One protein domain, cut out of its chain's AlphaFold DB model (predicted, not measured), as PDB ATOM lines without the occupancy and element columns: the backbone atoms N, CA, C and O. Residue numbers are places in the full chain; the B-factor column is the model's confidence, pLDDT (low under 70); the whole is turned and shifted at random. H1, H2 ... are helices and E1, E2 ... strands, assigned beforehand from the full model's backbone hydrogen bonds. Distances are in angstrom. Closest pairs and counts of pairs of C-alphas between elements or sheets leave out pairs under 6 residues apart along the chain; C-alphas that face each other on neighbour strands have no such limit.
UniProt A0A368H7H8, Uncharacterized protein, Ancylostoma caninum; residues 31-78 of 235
ATOM      1  N   LEU A  31     188.440 221.642 174.270       57.72
ATOM      2  CA  LEU A  31     188.753 221.727 172.832       57.72
ATOM      3  C   LEU A  31     190.229 221.444 172.543       57.72
ATOM      4  O   LEU A  31     190.574 220.801 171.557       57.72
ATOM      5  N   ALA A  32     191.120 221.894 173.419       57.28
ATOM      6  CA  ALA A  32     192.542 221.710 173.202       57.28
ATOM      7  C   ALA A  32     193.032 220.284 173.503       57.28
ATOM      8  O   ALA A  32     193.958 219.814 172.843       57.28
ATOM      9  N   ALA A  33     192.377 219.579 174.434       58.22
ATOM     10  CA  ALA A  33     192.630 218.162 174.689       58.22
ATOM     11  C   ALA A  33     192.067 217.278 173.562       58.22
ATOM     12  O   ALA A  33     192.731 216.332 173.147       58.22
ATOM     13  N   GLU A  34     190.894 217.615 173.009       60.28
ATOM     14  CA  GLU A  34     190.327 216.894 171.859       60.28
ATOM     15  C   GLU A  34     191.140 217.089 170.572       60.28
ATOM     16  O   GLU A  34     191.292 216.155 169.783       60.28
ATOM     17  N   HIS A  35     191.699 218.280 170.356       65.12
ATOM     18  CA  HIS A  35     192.433 218.606 169.133       65.12
ATOM     19  C   HIS A  35     193.956 218.415 169.229       65.12
ATOM     20  O   HIS A  35     194.661 218.797 168.298       65.12
ATOM     21  N   ASN A  36     194.470 217.798 170.306       65.75
ATOM     22  CA  ASN A  36     195.913 217.639 170.566       65.75
ATOM     23  C   ASN A  36     196.697 218.952 170.358       65.75
ATOM     24  O   ASN A  36     197.792 218.951 169.793       65.75
ATOM     25  N   LEU A  37     196.116 220.087 170.756       78.62
ATOM     26  CA  LEU A  37     196.746 221.384 170.535       78.62
ATOM     27  C   LEU A  37     197.936 221.542 171.478       78.62
ATOM     28  O   LEU A  37     197.831 221.305 172.683       78.62
ATOM     29  N   GLN A  38     199.070 221.971 170.928       78.81
ATOM     30  CA  GLN A  38     200.267 222.213 171.717       78.81
ATOM     31  C   GLN A  38     200.112 223.520 172.500       78.81
ATOM     32  O   GLN A  38     199.955 224.600 171.923       78.81
ATOM     33  N   PHE A  39     200.145 223.413 173.826       82.56
ATOM     34  CA  PHE A  39     200.164 224.572 174.709       82.56
ATOM     35  C   PHE A  39     201.588 225.040 174.961       82.56
ATOM     36  O   PHE A  39     202.473 224.248 175.289       82.56
ATOM     37  N   HIS A  40     201.766 226.349 174.872       87.50
ATOM     38  CA  HIS A  40     202.984 227.045 175.241       87.50
ATOM     39  C   HIS A  40     202.689 227.889 176.482       87.50
ATOM     40  O   HIS A  40     201.680 228.596 176.544       87.50
ATOM     41  N   GLN A  41     203.558 227.792 177.488       87.81
ATOM     42  CA  GLN A  41     203.425 228.519 178.746       87.81
ATOM     43  C   GLN A  41     204.674 229.373 178.983       87.81
ATOM     44  O   GLN A  41     205.794 228.862 178.982       87.81
ATOM     45  N   HIS A  42     204.473 230.669 179.215       79.81
ATOM     46  CA  HIS A  42     205.514 231.631 179.571       79.81
ATOM     47  C   HIS A  42     205.082 232.398 180.820       79.81
ATOM     48  O   HIS A  42     204.250 233.299 180.750       79.81
ATOM     49  N   GLY A  43     205.647 232.026 181.971       87.75
ATOM     50  CA  GLY A  43     205.264 232.606 183.258       87.75
ATOM     51  C   GLY A  43     203.797 232.322 183.593       87.75
ATOM     52  O   GLY A  43     203.380 231.167 183.662       87.75
ATOM     53  N   ASP A  44     203.029 233.382 183.805       87.81
ATOM     54  CA  ASP A  44     201.588 233.389 184.074       87.81
ATOM     55  C   ASP A  44     200.718 233.342 182.804       87.81
ATOM     56  O   ASP A  44     199.496 233.215 182.897       87.81
ATOM     57  N   ILE A  45     201.331 233.393 181.620       79.81
ATOM     58  CA  ILE A  45     200.626 233.389 180.338       79.81
ATOM     59  C   ILE A  45     200.677 231.990 179.723       79.81
ATOM     60  O   ILE A  45     201.741 231.381 179.588       79.81
ATOM     61  N   SER A  46     199.521 231.497 179.285       83.81
ATOM     62  CA  SER A  46     199.394 230.279 178.483       83.81
ATOM     63  C   SER A  46     198.637 230.560 177.194       83.81
ATOM     64  O   SER A  46     197.589 231.211 177.223       83.81
ATOM     65  N   TYR A  47     199.130 230.033 176.078       83.88
ATOM     66  CA  TYR A  47     198.453 230.102 174.786       83.88
ATOM     67  C   TYR A  47     198.550 228.762 174.053       83.88
ATOM     68  O   TYR A  47     199.443 227.953 174.307       83.88
ATOM     69  N   CYS A  48     197.619 228.521 173.136       85.06
ATOM     70  CA  CYS A  48     197.691 227.419 172.183       85.06
ATOM     71  C   CYS A  48     197.576 227.984 170.768       85.06
ATOM     72  O   CYS A  48     196.846 228.948 170.528       85.06
ATOM     73  N   GLU A  49     198.329 227.411 169.835       81.38
ATOM     74  CA  GLU A  49     198.234 227.784 168.428       81.38
ATOM     75  C   GLU A  49     197.100 226.993 167.777       81.38
ATOM     76  O   GLU A  49     197.112 225.761 167.757       81.38
ATOM     77  N   LEU A  50     196.099 227.705 167.256       80.69
ATOM     78  CA  LEU A  50     195.017 227.087 166.499       80.69
ATOM     79  C   LEU A  50     195.451 226.899 165.040       80.69
ATOM     80  O   LEU A  50     195.990 227.841 164.447       80.69
ATOM     81  N   PRO A  51     195.190 225.724 164.431       69.44
ATOM     82  CA  PRO A  51     195.383 225.531 163.001       69.44
ATOM     83  C   PRO A  51     194.663 226.629 162.214       69.44
ATOM     84  O   PRO A  51     193.506 226.949 162.493       69.44
ATOM     85  N   SER A  52     195.341 227.212 161.226       70.00
ATOM     86  CA  SER A  52     194.770 228.292 160.425       70.00
ATOM     87  C   SER A  52     193.538 227.807 159.656       70.00
ATOM     88  O   SER A  52     193.557 226.744 159.033       70.00
ATOM     89  N   GLU A  53     192.483 228.622 159.608       64.38
ATOM     90  CA  GLU A  53     191.301 228.364 158.767       64.38
ATOM     91  C   GLU A  53     191.674 228.207 157.282       64.38
ATOM     92  O   GLU A  53     191.053 227.435 156.549       64.38
ATOM     93  N   ALA A  54     192.758 228.859 156.840       65.06
ATOM     94  CA  ALA A  54     193.293 228.666 155.497       65.06
ATOM     95  C   ALA A  54     193.737 227.212 155.264       65.06
ATOM     96  O   ALA A  54     193.419 226.645 154.219       65.06
ATOM     97  N   ASP A  55     194.398 226.585 156.238       64.94
ATOM     98  CA  ASP A  55     194.885 225.204 156.131       64.94
ATOM     99  C   ASP A  55     193.725 224.200 156.141       64.94
ATOM    100  O   ASP A  55     193.714 223.243 155.357       64.94
ATOM    101  N   ARG A  56     192.685 224.471 156.943       64.00
ATOM    102  CA  ARG A  56     191.436 223.687 156.947       64.00
ATOM    103  C   ARG A  56     190.750 223.734 155.585       64.00
ATOM    104  O   ARG A  56     190.327 222.697 155.061       64.00
ATOM    105  N   LEU A  57     190.693 224.916 154.973       62.16
ATOM    106  CA  LEU A  57     190.092 225.101 153.656       62.16
ATOM    107  C   LEU A  57     190.880 224.369 152.559       62.16
ATOM    108  O   LEU A  57     190.268 223.743 151.693       62.16
ATOM    109  N   LYS A  58     192.221 224.373 152.610       66.38
ATOM    110  CA  LYS A  58     193.056 223.619 151.653       66.38
ATOM    111  C   LYS A  58     192.838 222.114 151.759       66.38
ATOM    112  O   LYS A  58     192.738 221.443 150.728       66.38
ATOM    113  N   HIS A  59     192.737 221.583 152.976       63.25
ATOM    114  CA  HIS A  59     192.493 220.156 153.173       63.25
ATOM    115  C   HIS A  59     191.115 219.748 152.633       63.25
ATOM    116  O   HIS A  59     190.992 218.764 151.902       63.25
ATOM    117  N   THR A  60     190.101 220.560 152.917       64.06
ATOM    118  CA  THR A  60     188.715 220.329 152.501       64.06
ATOM    119  C   THR A  60     188.573 220.424 150.976       64.06
ATOM    120  O   THR A  60     188.048 219.522 150.323       64.06
ATOM    121  N   GLN A  61     189.162 221.454 150.360       71.38
ATOM    122  CA  GLN A  61     189.185 221.635 148.905       71.38
ATOM    123  C   GLN A  61     189.867 220.459 148.185       71.38
ATOM    124  O   GLN A  61     189.378 219.981 147.154       71.38
ATOM    125  N   LYS A  62     190.984 219.966 148.732       74.12
ATOM    126  CA  LYS A  62     191.706 218.818 148.177       74.12
ATOM    127  C   LYS A  62     190.842 217.557 148.207       74.12
ATOM    128  O   LYS A  62     190.752 216.875 147.186       74.12
ATOM    129  N   GLU A  63     190.151 217.275 149.306       76.12
ATOM    130  CA  GLU A  63     189.254 216.117 149.400       76.12
ATOM    131  C   GLU A  63     188.069 216.199 148.434       76.12
ATOM    132  O   GLU A  63     187.768 215.216 147.747       76.12
ATOM    133  N   HIS A  64     187.459 217.378 148.289       83.62
ATOM    134  CA  HIS A  64     186.386 217.593 147.317       83.62
ATOM    135  C   HIS A  64     186.857 217.367 145.878       83.62
ATOM    136  O   HIS A  64     186.168 216.697 145.105       83.62
ATOM    137  N   SER A  65     188.056 217.842 145.526       85.06
ATOM    138  CA  SER A  65     188.631 217.615 144.194       85.06
ATOM    139  C   SER A  65     188.905 216.127 143.926       85.06
ATOM    140  O   SER A  65     188.614 215.622 142.840       85.06
ATOM    141  N   ILE A  66     189.390 215.386 144.929       87.44
ATOM    142  CA  ILE A  66     189.639 213.943 144.827       87.44
ATOM    143  C   ILE A  66     188.320 213.180 144.676       87.44
ATOM    144  O   ILE A  66     188.238 212.260 143.860       87.44
ATOM    145  N   SER A  67     187.294 213.552 145.443       90.81
ATOM    146  CA  SER A  67     185.957 212.956 145.364       90.81
ATOM    147  C   SER A  67     185.324 213.180 143.987       90.81
ATOM    148  O   SER A  67     184.899 212.221 143.339       90.81
ATOM    149  N   LEU A  68     185.378 214.413 143.474       91.56
ATOM    150  CA  LEU A  68     184.894 214.752 142.136       91.56
ATOM    151  C   LEU A  68     185.637 213.963 141.053       91.56
ATOM    152  O   LEU A  68     185.007 213.358 140.188       91.56
ATOM    153  N   MET A  69     186.969 213.894 141.121       89.94
ATOM    154  CA  MET A  69     187.748 213.107 140.163       89.94
ATOM    155  C   MET A  69     187.397 211.614 140.206       89.94
ATOM    156  O   MET A  69     187.351 210.968 139.160       89.94
ATOM    157  N   LYS A  70     187.141 211.046 141.391       91.69
ATOM    158  CA  LYS A  70     186.679 209.655 141.530       91.69
ATOM    159  C   LYS A  70     185.304 209.457 140.897       91.69
ATOM    160  O   LYS A  70     185.110 208.465 140.195       91.69
ATOM    161  N   PHE A  71     184.383 210.393 141.115       94.69
ATOM    162  CA  PHE A  71     183.056 210.368 140.507       94.69
ATOM    163  C   PHE A  71     183.138 210.432 138.979       94.69
ATOM    164  O   PHE A  71     182.594 209.554 138.314       94.69
ATOM    165  N   VAL A  72     183.886 211.393 138.425       93.56
ATOM    166  CA  VAL A  72     184.075 211.539 136.972       93.56
ATOM    167  C   VAL A  72     184.653 210.259 136.378       93.56
ATOM    168  O   VAL A  72     184.067 209.707 135.456       93.56
ATOM    169  N   ARG A  73     185.730 209.710 136.956       90.75
ATOM    170  CA  ARG A  73     186.311 208.438 136.488       90.75
ATOM    171  C   ARG A  73     185.308 207.281 136.533       90.75
ATOM    172  O   ARG A  73     185.269 206.476 135.605       90.75
ATOM    173  N   LYS A  74     184.500 207.188 137.595       90.25
ATOM    174  CA  LYS A  74     183.476 206.142 137.741       90.25
ATOM    175  C   LYS A  74     182.362 206.295 136.700       90.25
ATOM    176  O   LYS A  74     181.987 205.303 136.083       90.25
ATOM    177  N   ALA A  75     181.866 207.512 136.488       86.94
ATOM    178  CA  ALA A  75     180.838 207.805 135.496       86.94
ATOM    179  C   ALA A  75     181.350 207.573 134.064       86.94
ATOM    180  O   ALA A  75     180.654 206.964 133.256       86.94
ATOM    181  N   SER A  76     182.591 207.969 133.765       84.25
ATOM    182  CA  SER A  76     183.222 207.718 132.465       84.25
ATOM    183  C   SER A  76     183.339 206.222 132.159       84.25
ATOM    184  O   SER A  76     182.993 205.815 131.056       84.25
ATOM    185  N   ALA A  77     183.737 205.396 133.134       75.19
ATOM    186  CA  ALA A  77     183.810 203.941 132.960       75.19
ATOM    187  C   ALA A  77     182.432 203.282 132.745       75.19
ATOM    188  O   ALA A  77     182.335 202.255 132.078       75.19
ATOM    189  N   ALA A  78     181.364 203.865 133.299       69.00
ATOM    190  CA  ALA A  78     180.000 203.378 133.102       69.00
ATOM    191  C   ALA A  78     179.450 203.718 131.705       69.00
ATOM    192  O   ALA A  78     178.676 202.947 131.148       69.00
TER     193      ALA A  78
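This is residues 31 to 78 of the 235 residues of an uncharacterized protein of Ancylostoma caninum (UniProt A0A368H7H8). A small two-stranded hairpin, E1 and E2, and a single long helix, H2, follow one another nearly end to end, and H2 sticks out as a free arm that makes most of the length. A one-turn helix, H1, comes before the hairpin near the base of its strands. The printed part has 48 residues with two named helices and two named strands, in the order H1, E1, E2, H2; the sheet E1 - E2 is antiparallel and the class is mixed, helices and strands. The whole is extended, with a radius of gyration of the C-alphas of 18.8 A and spans of 63 by 19 by 10 A.

E1, residues 39 to 42, and E2, residues 45 to 48, form a hairpin of antiparallel neighbours, with 158 degrees between their directions. N 40 and O 47 are 2.9 A apart and N 42 and O 45 are 2.8 A apart, both within hydrogen-bond range. The closest C-alphas of E2 and H1, residues 31 to 34, are those of Cys 48 and Ala 32, 7.8 A apart. H2, residues 53 to 78, is apart from H1 and from E1. Every O i to N i+4 pair in H2 is within hydrogen-bond range; H1 is too short for such a pair, and its one O i to N i+3 pair is not within range.

E1 begins at C-alpha 39, at (200.164, 224.572, 174.709), and is 10.1 A long; E2 is 10.5 A long. H1 is 5.2 A long. H2 runs 37.6 A from C-alpha 53, at (191.301, 228.364, 158.767), to C-alpha 78, at (180.000, 203.378, 133.102).

The two C-alphas farthest apart, those of Gly 43 and Ala 78, are 63.3 A apart. Residues 41 to 46 and 52 to 78 stand free. The printed part has no cut, and its three links are tight. Mean pLDDT of the printed part is 77.3; residues 31 to 36, 51, 53 to 60 and 78 are under 70.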